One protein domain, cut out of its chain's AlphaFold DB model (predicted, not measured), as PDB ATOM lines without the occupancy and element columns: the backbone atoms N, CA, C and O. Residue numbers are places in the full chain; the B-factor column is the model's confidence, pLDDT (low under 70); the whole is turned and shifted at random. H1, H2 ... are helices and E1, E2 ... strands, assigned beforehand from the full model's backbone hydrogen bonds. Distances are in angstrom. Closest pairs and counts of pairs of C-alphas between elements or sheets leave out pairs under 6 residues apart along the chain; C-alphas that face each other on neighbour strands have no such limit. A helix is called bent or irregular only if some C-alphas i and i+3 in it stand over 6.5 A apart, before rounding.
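Overview. This is residues 3 to 91 of the 92 residues of an uncharacterized protein of Pseudomonas fluorescens (UniProt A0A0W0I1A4). A narrow, twisted ribbon of three antiparallel strands makes the long axis, with small helices gathered at its two ends: H1, H2 and H3 near one end, H4 and H5 near the other. Residues 11 to 16, of which 12 to 16 belong to H1, and residues 85 to 91, of which 85 to 90 belong to H5, stick out, and a long stretch with no named element, residues 24 to 42, leads from H2 to E2. The printed part has 89 residues with five named helices and three named strands, in the order E1 H1 H2 E2 H3 E3 H4 H5; the sheet order is E1 - E3 - E2, and the class is mixed, helices and strands. The whole is elongated, spanning 41 by 26 by 25 A, and only just compact, close to loose, with a radius of gyration of the C-alphas of 14.4 A.

Along the chain. Strand E1, residues 3 to 7, begins at C-alpha 3 (161.237, 143.412, 167.313). Helix H1 is residues 12 to 16, neither bent nor irregular, but only just: C-alphas 12 and 15 are 6.1 A apart. Helix H2 is residues 18 to 23. Strand E2, residues 43 to 53, is 22.8 A long, begins at C-alpha 43 (160.567, 138.695, 181.610) and bends by 94 degrees at residue 46. After helix H3, residues 55 to 58, strand E3, residues 63 to 72, is 24.6 A long and bends by 68 degrees at residue 69. Helix H4 is residues 75 to 78, and helix H5, residues 80 to 90, is 15.4 A long and ends at C-alpha 90 (170.918, 140.715, 153.994).

Arrangement. E3 is the inner strand, and E1 and E2 are edge strands. E1 and E3 are antiparallel at 156 degrees, with N 67 and O 4 at 2.8 A. E3 and E2 are antiparallel at 162 degrees, with N 52 and O 64 at 2.8 A and N 45 and O 72 at 2.8 A. Residues 36 to 37 form a short antiparallel pairing with residues 43 to 44 of E2. H2 only grazes the sheet, with residues 18 to 23; the closest C-alphas of H2 and E2 are those of Arg 22 and Asp 53, 5.4 A apart. H1 and H2 meet only through their link. H3 is not on the sheet; its closest C-alpha pair with E3 is Ser 55 and Ile 63, 6.1 A. H4 only grazes the sheet, with residues 75 to 78. H4 and H5 are close but not clearly touching, the C-alphas of Gly 76 and Val 83 being closest at 5.9 A. Every O i to N i+4 pair is within hydrogen-bond range in H2 and H5, while H1 has 0 of 1 but 2 of 2 O i to N i+3 pairs, and H3 and H4 are too short for an O i to N i+4 pair.

Size, cuts and confidence. The two C-alphas farthest apart are those of Ile 16 and Gly 91, 43.9 A. The printed part has no cut. The link from H2 to E2, 19 residues, is long, and the other links are tight. The mean pLDDT of the printed part is 93.7, and no printed residue is under 70.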
ATOM      1  N   VAL A   3     162.704 143.363 167.401       93.44
ATOM      2  CA  VAL A   3     161.237 143.412 167.313       93.44
ATOM      3  C   VAL A   3     160.747 142.008 167.000       93.44
ATOM      4  O   VAL A   3     161.322 141.355 166.138       93.44
ATOM      5  N   ALA A   4     159.700 141.555 167.681       95.00
ATOM      6  CA  ALA A   4     159.039 140.291 167.379       95.00
ATOM      7  C   ALA A   4     157.530 140.511 167.294       95.00
ATOM      8  O   ALA A   4     156.975 141.283 168.075       95.00
ATOM      9  N   PHE A   5     156.879 139.827 166.362       94.75
ATOM     10  CA  PHE A   5     155.430 139.823 166.219       94.75
ATOM     11  C   PHE A   5     154.958 138.438 165.784       94.75
ATOM     12  O   PHE A   5     155.739 137.653 165.240       94.75
ATOM     13  N   GLY A   6     153.695 138.130 166.048       94.06
ATOM     14  CA  GLY A   6     153.100 136.868 165.635       94.06
ATOM     15  C   GLY A   6     151.686 136.681 166.158       94.06
ATOM     16  O   GLY A   6     151.166 137.506 166.912       94.06
ATOM     17  N   VAL A   7     151.081 135.564 165.756       95.06
ATOM     18  CA  VAL A   7     149.732 135.187 166.186       95.06
ATOM     19  C   VAL A   7     149.693 135.058 167.706       95.06
ATOM     20  O   VAL A   7     150.511 134.362 168.314       95.06
ATOM     21  N   PHE A   8     148.727 135.729 168.317       95.44
ATOM     22  CA  PHE A   8     148.439 135.611 169.732       95.44
ATOM     23  C   PHE A   8     147.360 134.556 169.944       95.44
ATOM     24  O   PHE A   8     146.240 134.705 169.469       95.44
ATOM     25  N   VAL A   9     147.690 133.509 170.697       94.44
ATOM     26  CA  VAL A   9     146.724 132.478 171.091       94.44
ATOM     27  C   VAL A   9     146.157 132.850 172.467       94.44
ATOM     28  O   VAL A   9     146.872 132.724 173.468       94.44
ATOM     29  N   PRO A  10     144.908 133.341 172.555       94.31
ATOM     30  CA  PRO A  10     144.362 133.846 173.805       94.31
ATOM     31  C   PRO A  10     144.068 132.708 174.785       94.31
ATOM     32  O   PRO A  10     143.321 131.774 174.500       94.31
ATOM     33  N   ALA A  11     144.605 132.816 176.000       94.50
ATOM     34  CA  ALA A  11     144.127 132.017 177.124       94.50
ATOM     35  C   ALA A  11     142.742 132.524 177.588       94.50
ATOM     36  O   ALA A  11     142.436 133.702 177.385       94.50
ATOM     37  N   PRO A  12     141.930 131.716 178.302       95.62
ATOM     38  CA  PRO A  12     140.581 132.115 178.725       95.62
ATOM     39  C   PRO A  12     140.503 133.460 179.469       95.62
ATOM     40  O   PRO A  12     139.524 134.191 179.335       95.62
ATOM     41  N   GLY A  13     141.554 133.822 180.215       95.38
ATOM     42  CA  GLY A  13     141.635 135.091 180.944       95.38
ATOM     43  C   GLY A  13     141.683 136.341 180.057       95.38
ATOM     44  O   GLY A  13     141.359 137.425 180.533       95.38
ATOM     45  N   TYR A  14     142.031 136.213 178.774       96.19
ATOM     46  CA  TYR A  14     142.062 137.344 177.846       96.19
ATOM     47  C   TYR A  14     140.672 137.968 177.635       96.19
ATOM     48  O   TYR A  14     140.568 139.185 177.498       96.19
ATOM     49  N   SER A  15     139.602 137.169 177.734       95.31
ATOM     50  CA  SER A  15     138.208 137.634 177.629       95.31
ATOM     51  C   SER A  15     137.858 138.789 178.581       95.31
ATOM     52  O   SER A  15     136.988 139.599 178.273       95.31
ATOM     53  N   ILE A  16     138.571 138.920 179.707       97.00
ATOM     54  CA  ILE A  16     138.376 139.989 180.698       97.00
ATOM     55  C   ILE A  16     138.751 141.368 180.131       97.00
ATOM     56  O   ILE A  16     138.126 142.367 180.481       97.00
ATOM     57  N   ILE A  17     139.770 141.428 179.267       96.12
ATOM     58  CA  ILE A  17     140.301 142.676 178.695       96.12
ATOM     59  C   ILE A  17     140.049 142.803 177.189       96.12
ATOM     60  O   ILE A  17     140.334 143.850 176.615       96.12
ATOM     61  N   GLN A  18     139.515 141.765 176.547       96.06
ATOM     62  CA  GLN A  18     139.415 141.653 175.093       96.06
ATOM     63  C   GLN A  18     138.702 142.843 174.435       96.06
ATOM     64  O   GLN A  18     139.237 143.448 173.510       96.06
ATOM     65  N   GLU A  19     137.532 143.236 174.942       96.06
ATOM     66  CA  GLU A  19     136.790 144.381 174.397       96.06
ATOM     67  C   GLU A  19     137.559 145.701 174.537       96.06
ATOM     68  O   GLU A  19     137.529 146.550 173.646       96.06
ATOM     69  N   GLN A  20     138.311 145.868 175.628       96.38
ATOM     70  CA  GLN A  20     139.166 147.040 175.804       96.38
ATOM     71  C   GLN A  20     140.325 147.011 174.805       96.38
ATOM     72  O   GLN A  20     140.617 148.024 174.180       96.38
ATOM     73  N   VAL A  21     140.960 145.856 174.601       96.50
ATOM     74  CA  VAL A  21     142.037 145.710 173.615       96.50
ATOM     75  C   VAL A  21     141.540 146.030 172.206       96.50
ATOM     76  O   VAL A  21     142.177 146.822 171.514       96.50
ATOM     77  N   ARG A  22     140.367 145.518 171.811       96.00
ATOM     78  CA  ARG A  22     139.726 145.832 170.520       96.00
ATOM     79  C   ARG A  22     139.454 147.329 170.362       96.00
ATOM     80  O   ARG A  22     139.811 147.917 169.343       96.00
ATOM     81  N   ALA A  23     138.912 147.984 171.391       95.06
ATOM     82  CA  ALA A  23     138.649 149.427 171.373       95.06
ATOM     83  C   ALA A  23     139.923 150.289 171.225       95.06
ATOM     84  O   ALA A  23     139.856 151.441 170.779       95.06
ATOM     85  N   PHE A  24     141.085 149.736 171.587       94.69
ATOM     86  CA  PHE A  24     142.400 150.363 171.461       94.69
ATOM     87  C   PHE A  24     143.282 149.711 170.383       94.69
ATOM     88  O   PHE A  24     144.490 149.966 170.345       94.69
ATOM     89  N   ALA A  25     142.714 148.907 169.478       86.31
ATOM     90  CA  ALA A  25     143.443 148.404 168.320       86.31
ATOM     91  C   ALA A  25     143.993 149.592 167.506       86.31
ATOM     92  O   ALA A  25     143.293 150.581 167.283       86.31
ATOM     93  N   GLN A  26     145.268 149.526 167.100       83.00
ATOM     94  CA  GLN A  26     145.987 150.609 166.393       83.00
ATOM     95  C   GLN A  26     146.134 151.930 167.179       83.00
ATOM     96  O   GLN A  26     146.445 152.972 166.601       83.00
ATOM     97  N   ARG A  27     145.919 151.918 168.499       89.56
ATOM     98  CA  ARG A  27     146.104 153.080 169.382       89.56
ATOM     99  C   ARG A  27     147.173 152.803 170.431       89.56
ATOM    100  O   ARG A  27     147.683 151.696 170.557       89.56
ATOM    101  N   ASP A  28     147.514 153.836 171.197       89.50
ATOM    102  CA  ASP A  28     148.427 153.702 172.328       89.50
ATOM    103  C   ASP A  28     147.830 152.795 173.421       89.50
ATOM    104  O   ASP A  28     146.793 153.099 174.014       89.50
ATOM    105  N   GLN A  29     148.525 151.691 173.694       94.25
ATOM    106  CA  GLN A  29     148.147 150.667 174.668       94.25
ATOM    107  C   GLN A  29     149.008 150.694 175.944       94.25
ATOM    108  O   GLN A  29     148.887 149.801 176.781       94.25
ATOM    109  N   ARG A  30     149.850 151.720 176.162       91.31
ATOM    110  CA  ARG A  30     150.753 151.792 177.335       91.31
ATOM    111  C   ARG A  30     150.041 151.645 178.684       91.31
ATOM    112  O   ARG A  30     150.616 151.103 179.620       91.31
ATOM    113  N   HIS A  31     148.789 152.085 178.782       92.81
ATOM    114  CA  HIS A  31     147.992 152.006 180.007       92.81
ATOM    115  C   HIS A  31     147.648 150.568 180.439       92.81
ATOM    116  O   HIS A  31     147.380 150.351 181.620       92.81
ATOM    117  N   PHE A  32     147.698 149.584 179.532       94.38
ATOM    118  CA  PHE A  32     147.497 148.174 179.885       94.38
ATOM    119  C   PHE A  32     148.672 147.574 180.665       94.38
ATOM    120  O   PHE A  32     148.498 146.550 181.321       94.38
ATOM    121  N   ASN A  33     149.857 148.198 180.625       93.88
ATOM    122  CA  ASN A  33     151.070 147.710 181.290       93.88
ATOM    123  C   ASN A  33     151.383 146.235 180.968       93.88
ATOM    124  O   ASN A  33     151.751 145.455 181.850       93.88
ATOM    125  N   PHE A  34     151.212 145.841 179.703       95.44
ATOM    126  CA  PHE A  34     151.505 144.482 179.266       95.44
ATOM    127  C   PHE A  34     152.960 144.104 179.543       95.44
ATOM    128  O   PHE A  34     153.889 144.890 179.350       95.44
ATOM    129  N   THR A  35     153.150 142.858 179.965       94.56
ATOM    130  CA  THR A  35     154.468 142.255 180.156       94.56
ATOM    131  C   THR A  35     154.552 140.982 179.332       94.56
ATOM    132  O   THR A  35     153.553 140.285 179.151       94.56
ATOM    133  N   VAL A  36     155.744 140.673 178.826       95.00
ATOM    134  CA  VAL A  36     156.001 139.454 178.053       95.00
ATOM    135  C   VAL A  36     157.029 138.625 178.800       95.00
ATOM    136  O   VAL A  36     157.989 139.155 179.361       95.00
ATOM    137  N   ARG A  37     156.815 137.314 178.836       95.12
ATOM    138  CA  ARG A  37     157.684 136.364 179.526       95.12
ATOM    139  C   ARG A  37     157.983 135.180 178.631       95.12
ATOM    140  O   ARG A  37     157.102 134.700 177.924       95.12
ATOM    141  N   ILE A  38     159.213 134.692 178.724       93.62
ATOM    142  CA  ILE A  38     159.584 133.396 178.164       93.62
ATOM    143  C   ILE A  38     158.958 132.315 179.053       93.62
ATOM    144  O   ILE A  38     158.988 132.426 180.282       93.62
ATOM    145  N   VAL A  39     158.373 131.277 178.453       90.12
ATOM    146  CA  VAL A  39     157.771 130.161 179.202       90.12
ATOM    147  C   VAL A  39     158.834 129.511 180.089       90.12
ATOM    148  O   VAL A  39     159.869 129.068 179.601       90.12
ATOM    149  N   GLY A  40     158.595 129.491 181.405       88.94
ATOM    150  CA  GLY A  40     159.560 128.987 182.390       88.94
ATOM    151  C   GLY A  40     160.830 129.836 182.546       88.94
ATOM    152  O   GLY A  40     161.746 129.422 183.250       88.94
ATOM    153  N   GLY A  41     160.889 131.006 181.907       89.25
ATOM    154  CA  GLY A  41     162.051 131.883 181.880       89.25
ATOM    155  C   GLY A  41     161.771 133.282 182.427       89.25
ATOM    156  O   GLY A  41     160.848 133.529 183.213       89.25
ATOM    157  N   GLU A  42     162.619 134.217 182.019       91.38
ATOM    158  CA  GLU A  42     162.578 135.596 182.489       91.38
ATOM    159  C   GLU A  42     161.593 136.482 181.716       91.38
ATOM    160  O   GLU A  42     161.045 136.117 180.672       91.38
ATOM    161  N   ALA A  43     161.333 137.661 182.282       94.94
ATOM    162  CA  ALA A  43     160.567 138.695 181.610       94.94
ATOM    163  C   ALA A  43     161.413 139.358 180.523       94.94
ATOM    164  O   ALA A  43     162.567 139.719 180.755       94.94
ATOM    165  N   ILE A  44     160.804 139.559 179.360       95.62
ATOM    166  CA  ILE A  44     161.395 140.334 178.279       95.62
ATOM    167  C   ILE A  44     161.264 141.815 178.632       95.62
ATOM    168  O   ILE A  44     160.162 142.327 178.845       95.62
ATOM    169  N   ARG A  45     162.399 142.513 178.677       95.88
ATOM    170  CA  ARG A  45     162.451 143.973 178.729       95.88
ATOM    171  C   ARG A  45     162.322 144.507 177.310       95.88
ATOM    172  O   ARG A  45     163.185 144.252 176.467       95.88
ATOM    173  N   ALA A  46     161.245 145.238 177.070       95.38
ATOM    174  CA  ALA A  46     160.928 145.839 175.787       95.38
ATOM    175  C   ALA A  46     160.403 147.265 175.982       95.38
ATOM    176  O   ALA A  46     159.860 147.591 177.038       95.38
ATOM    177  N   ALA A  47     160.540 148.094 174.950       93.75
ATOM    178  CA  ALA A  47     160.011 149.454 174.945       93.75
ATOM    179  C   ALA A  47     158.474 149.489 174.872       93.75
ATOM    180  O   ALA A  47     157.852 150.430 175.363       93.75
ATOM    181  N   GLY A  48     157.852 148.474 174.264       93.44
ATOM    182  CA  GLY A  48     156.401 148.390 174.165       93.44
ATOM    183  C   GLY A  48     155.898 147.002 173.799       93.44
ATOM    184  O   GLY A  48     156.593 146.217 173.157       93.44
ATOM    185  N   VAL A  49     154.667 146.722 174.212       95.25
ATOM    186  CA  VAL A  49     153.923 145.508 173.878       95.25
ATOM    187  C   VAL A  49     152.515 145.944 173.505       95.25
ATOM    188  O   VAL A  49     151.918 146.754 174.216       95.25
ATOM    189  N   CYS A  50     151.991 145.428 172.402       95.62
ATOM    190  CA  CYS A  50     150.621 145.686 171.979       95.62
ATOM    191  C   CYS A  50     149.961 144.415 171.450       95.62
ATOM    192  O   CYS A  50     150.633 143.494 170.979       95.62
ATOM    193  N   ILE A  51     148.634 144.388 171.549       96.69
ATOM    194  CA  ILE A  51     147.781 143.341 170.998       96.69
ATOM    195  C   ILE A  51     146.829 144.004 170.003       96.69
ATOM    196  O   ILE A  51     146.123 144.956 170.345       96.69
ATOM    197  N   ALA A  52     146.824 143.521 168.767       96.06
ATOM    198  CA  ALA A  52     145.868 143.905 167.742       96.06
ATOM    199  C   ALA A  52     144.854 142.771 167.586       96.06
ATOM    200  O   ALA A  52     145.182 141.712 167.060       96.06
ATOM    201  N   ASP A  53     143.636 142.986 168.078       97.00
ATOM    202  CA  ASP A  53     142.559 142.001 168.040       97.00
ATOM    203  C   ASP A  53     141.499 142.424 167.026       97.00
ATOM    204  O   ASP A  53     140.766 143.388 167.245       97.00
ATOM    205  N   TYR A  54     141.437 141.683 165.923       95.94
ATOM    206  CA  TYR A  54     140.432 141.807 164.870       95.94
ATOM    207  C   TYR A  54     139.526 140.581 164.815       95.94
ATOM    208  O   TYR A  54     138.870 140.335 163.805       95.94
ATOM    209  N   SER A  55     139.490 139.782 165.882       94.75
ATOM    210  CA  SER A  55     138.819 138.485 165.842       94.75
ATOM    211  C   SER A  55     137.303 138.574 165.676       94.75
ATOM    212  O   SER A  55     136.691 137.639 165.163       94.75
ATOM    213  N   SER A  56     136.695 139.714 166.028       93.88
ATOM    214  CA  SER A  56     135.283 139.996 165.738       93.88
ATOM    215  C   SER A  56     134.993 140.153 164.246       93.88
ATOM    216  O   SER A  56     133.900 139.807 163.803       93.88
ATOM    217  N   ASP A  57     135.960 140.665 163.485       93.81
ATOM    218  CA  ASP A  57     135.761 141.109 162.103       93.81
ATOM    219  C   ASP A  57     136.367 140.116 161.099       93.81
ATOM    220  O   ASP A  57     135.855 139.943 159.994       93.81
ATOM    221  N   CYS A  58     137.454 139.447 161.497       93.44
ATOM    222  CA  CYS A  58     138.325 138.659 160.623       93.44
ATOM    223  C   CYS A  58     138.477 137.185 161.057       93.44
ATOM    224  O   CYS A  58     139.207 136.441 160.402       93.44
ATOM    225  N   GLY A  59     137.788 136.749 162.119       92.44
ATOM    226  CA  GLY A  59     137.822 135.372 162.635       92.44
ATOM    227  C   GLY A  59     138.795 135.163 163.801       92.44
ATOM    228  O   GLY A  59     139.651 135.997 164.070       92.44
ATOM    229  N   GLU A  60     138.660 134.044 164.514       89.75
ATOM    230  CA  GLU A  60     139.301 133.826 165.826       89.75
ATOM    231  C   GLU A  60     140.836 133.938 165.819       89.75
ATOM    232  O   GLU A  60     141.411 134.419 166.793       89.75
ATOM    233  N   ASP A  61     141.486 133.589 164.707       90.69
ATOM    234  CA  ASP A  61     142.948 133.654 164.555       90.69
ATOM    235  C   ASP A  61     143.474 135.060 164.214       90.69
ATOM    236  O   ASP A  61     144.684 135.278 164.134       90.69
ATOM    237  N   ALA A  62     142.589 136.042 164.010       95.75
ATOM    238  CA  ALA A  62     142.956 137.409 163.654       95.75
ATOM    239  C   ALA A  62     143.351 138.246 164.884       95.75
ATOM    240  O   ALA A  62     142.852 139.356 165.088       95.75
ATOM    241  N   ILE A  63     144.246 137.705 165.714       96.88
ATOM    242  CA  ILE A  63     144.824 138.396 166.867       96.88
ATOM    243  C   ILE A  63     146.347 138.327 166.769       96.88
ATOM    244  O   ILE A  63     146.933 137.248 166.720       96.88
ATOM    245  N   GLU A  64     146.998 139.485 166.758       96.25
ATOM    246  CA  GLU A  64     148.453 139.605 166.673       96.25
ATOM    247  C   GLU A  64     149.008 140.265 167.934       96.25
ATOM    248  O   GLU A  64     148.448 141.233 168.450       96.25
ATOM    249  N   LEU A  65     150.142 139.764 168.415       95.12
ATOM    250  CA  LEU A  65     150.939 140.409 169.449       95.12
ATOM    251  C   LEU A  65     152.226 140.949 168.834       95.12
ATOM    252  O   LEU A  65     152.899 140.256 168.077       95.12
ATOM    253  N   SER A  66     152.589 142.167 169.219       95.44
ATOM    254  CA  SER A  66     153.831 142.823 168.820       95.44
ATOM    255  C   SER A  66     154.624 143.256 170.050       95.44
ATOM    256  O   SER A  66     154.087 143.866 170.976       95.44
ATOM    257  N   VAL A  67     155.924 142.961 170.050       95.56
ATOM    258  CA  VAL A  67     156.894 143.365 171.075       95.56
ATOM    259  C   VAL A  67     157.951 144.241 170.421       95.56
ATOM    260  O   VAL A  67     158.741 143.789 169.589       95.56
ATOM    261  N   LEU A  68     157.966 145.512 170.804       93.81
ATOM    262  CA  LEU A  68     158.781 146.550 170.194       93.81
ATOM    263  C   LEU A  68     159.982 146.878 171.078       93.81
ATOM    264  O   LEU A  68     159.837 147.126 172.274       93.81
ATOM    265  N   GLY A  69     161.169 146.937 170.476       95.00
ATOM    266  CA  GLY A  69     162.380 147.376 171.164       95.00
ATOM    267  C   GLY A  69     162.816 146.416 172.265       95.00
ATOM    268  O   GLY A  69     163.011 146.839 173.394       95.00
ATOM    269  N   ILE A  70     162.954 145.129 171.947       95.75
ATOM    270  CA  ILE A  70     163.476 144.109 172.862       95.75
ATOM    271  C   ILE A  70     164.937 144.433 173.187       95.75
ATOM    272  O   ILE A  70     165.797 144.462 172.294       95.75
ATOM    273  N   GLU A  71     165.189 144.683 174.468       94.50
ATOM    274  CA  GLU A  71     166.488 145.050 175.033       94.50
ATOM    275  C   GLU A  71     167.164 143.864 175.724       94.50
ATOM    276  O   GLU A  71     168.375 143.686 175.602       94.50
ATOM    277  N   TYR A  72     166.387 143.065 176.460       93.69
ATOM    278  CA  TYR A  72     166.891 141.944 177.246       93.69
ATOM    279  C   TYR A  72     165.810 140.864 177.438       93.69
ATOM    280  O   TYR A  72     164.652 141.231 177.650       93.69
ATOM    281  N   PRO A  73     166.156 139.565 177.462       93.69
ATOM    282  CA  PRO A  73     167.441 138.977 177.063       93.69
ATOM    283  C   PRO A  73     167.858 139.310 175.617       93.69
ATOM    284  O   PRO A  73     167.047 139.835 174.849       93.69
ATOM    285  N   PRO A  74     169.132 139.075 175.239       93.12
ATOM    286  CA  PRO A  74     169.628 139.403 173.907       93.12
ATOM    287  C   PRO A  74     168.726 138.823 172.821       93.12
ATOM    288  O   PRO A  74     168.460 137.622 172.810       93.12
ATOM    289  N   TYR A  75     168.288 139.666 171.885       93.81
ATOM    290  CA  TYR A  75     167.298 139.283 170.877       93.81
ATOM    291  C   TYR A  75     167.686 138.013 170.103       93.81
ATOM    292  O   TYR A  75     166.856 137.130 169.944       93.81
ATOM    293  N   GLY A  76     168.954 137.870 169.701       92.81
ATOM    294  CA  GLY A  76     169.431 136.668 169.005       92.81
ATOM    295  C   GLY A  76     169.483 135.399 169.860       92.81
ATOM    296  O   GLY A  76     169.545 134.310 169.306       92.81
ATOM    297  N   GLY A  77     169.440 135.520 171.188       92.25
ATOM    298  CA  GLY A  77     169.270 134.378 172.087       92.25
ATOM    299  C   GLY A  77     167.811 133.942 172.220       92.25
ATOM    300  O   GLY A  77     167.550 132.762 172.421       92.25
ATOM    301  N   VAL A  78     166.865 134.878 172.090       92.44
ATOM    302  CA  VAL A  78     165.419 134.600 172.184       92.44
ATOM    303  C   VAL A  78     164.832 134.185 170.834       92.44
ATOM    304  O   VAL A  78     164.013 133.279 170.776       92.44
ATOM    305  N   PHE A  79     165.269 134.831 169.753       92.81
ATOM    306  CA  PHE A  79     164.790 134.622 168.386       92.81
ATOM    307  C   PHE A  79     165.964 134.310 167.443       92.81
ATOM    308  O   PHE A  79     166.269 135.098 166.537       92.81
ATOM    309  N   PRO A  80     166.673 133.185 167.650       93.19
ATOM    310  CA  PRO A  80     167.844 132.834 166.849       93.19
ATOM    311  C   PRO A  80     167.499 132.642 165.366       93.19
ATOM    312  O   PRO A  80     168.277 133.061 164.505       93.19
ATOM    313  N   GLU A  81     166.322 132.091 165.044       93.69
ATOM    314  CA  GLU A  81     165.907 131.909 163.646       93.69
ATOM    315  C   GLU A  81     165.675 133.245 162.935       93.69
ATOM    316  O   GLU A  81     165.996 133.369 161.755       93.69
ATOM    317  N   HIS A  82     165.187 134.270 163.643       92.50
ATOM    318  CA  HIS A  82     164.986 135.600 163.056       92.50
ATOM    319  C   HIS A  82     166.326 136.229 162.659       92.50
ATOM    320  O   HIS A  82     166.443 136.834 161.593       92.50
ATOM    321  N   VAL A  83     167.355 136.062 163.496       91.94
ATOM    322  CA  VAL A  83     168.715 136.531 163.190       91.94
ATOM    323  C   VAL A  83     169.313 135.744 162.025       91.94
ATOM    324  O   VAL A  83     169.906 136.340 161.127       91.94
ATOM    325  N   ALA A  84     169.130 134.421 162.000       93.81
ATOM    326  CA  ALA A  84     169.597 133.584 160.901       93.81
ATOM    327  C   ALA A  84     168.945 133.979 159.565       93.81
ATOM    328  O   ALA A  84     169.653 134.165 158.578       93.81
ATOM    329  N   ALA A  85     167.624 134.175 159.545       92.44
ATOM    330  CA  ALA A  85     166.884 134.605 158.361       92.44
ATOM    331  C   ALA A  85     167.335 135.991 157.873       92.44
ATOM    332  O   ALA A  85     167.568 136.180 156.680       92.44
ATOM    333  N   TYR A  86     167.540 136.942 158.792       91.44
ATOM    334  CA  TYR A  86     168.074 138.259 158.448       91.44
ATOM    335  C   TYR A  86     169.450 138.159 157.777       91.44
ATOM    336  O   TYR A  86     169.659 138.744 156.717       91.44
ATOM    337  N   ASN A  87     170.367 137.380 158.354       92.69
ATOM    338  CA  ASN A  87     171.708 137.195 157.799       92.69
ATOM    339  C   ASN A  87     171.690 136.473 156.445       92.69
ATOM    340  O   ASN A  87     172.510 136.776 155.593       92.69
ATOM    341  N   GLN A  88     170.757 135.546 156.214       94.38
ATOM    342  CA  GLN A  88     170.616 134.897 154.905       94.38
ATOM    343  C   GLN A  88     170.127 135.864 153.823       94.38
ATOM    344  O   GLN A  88     170.553 135.768 152.677       94.38
ATOM    345  N   GLN A  89     169.222 136.778 154.175       95.00
ATOM    346  CA  GLN A  89     168.635 137.710 153.216       95.00
ATOM    347  C   GLN A  89     169.517 138.945 152.970       95.00
ATOM    348  O   GLN A  89     169.528 139.472 151.859       95.00
ATOM    349  N   TRP A  90     170.232 139.416 153.996       92.81
ATOM    350  CA  TRP A  90     170.918 140.715 153.994       92.81
ATOM    351  C   TRP A  90     172.372 140.668 154.479       92.81
ATOM    352  O   TRP A  90     173.045 141.699 154.460       92.81
ATOM    353  N   GLY A  91     172.860 139.519 154.946       78.25
ATOM    354  CA  GLY A  91     174.258 139.357 155.336       78.25
ATOM    355  C   GLY A  91     175.148 139.302 154.097       78.25
ATOM    356  O   GLY A  91     174.912 138.485 153.209       78.25
TER     357      GLY A  91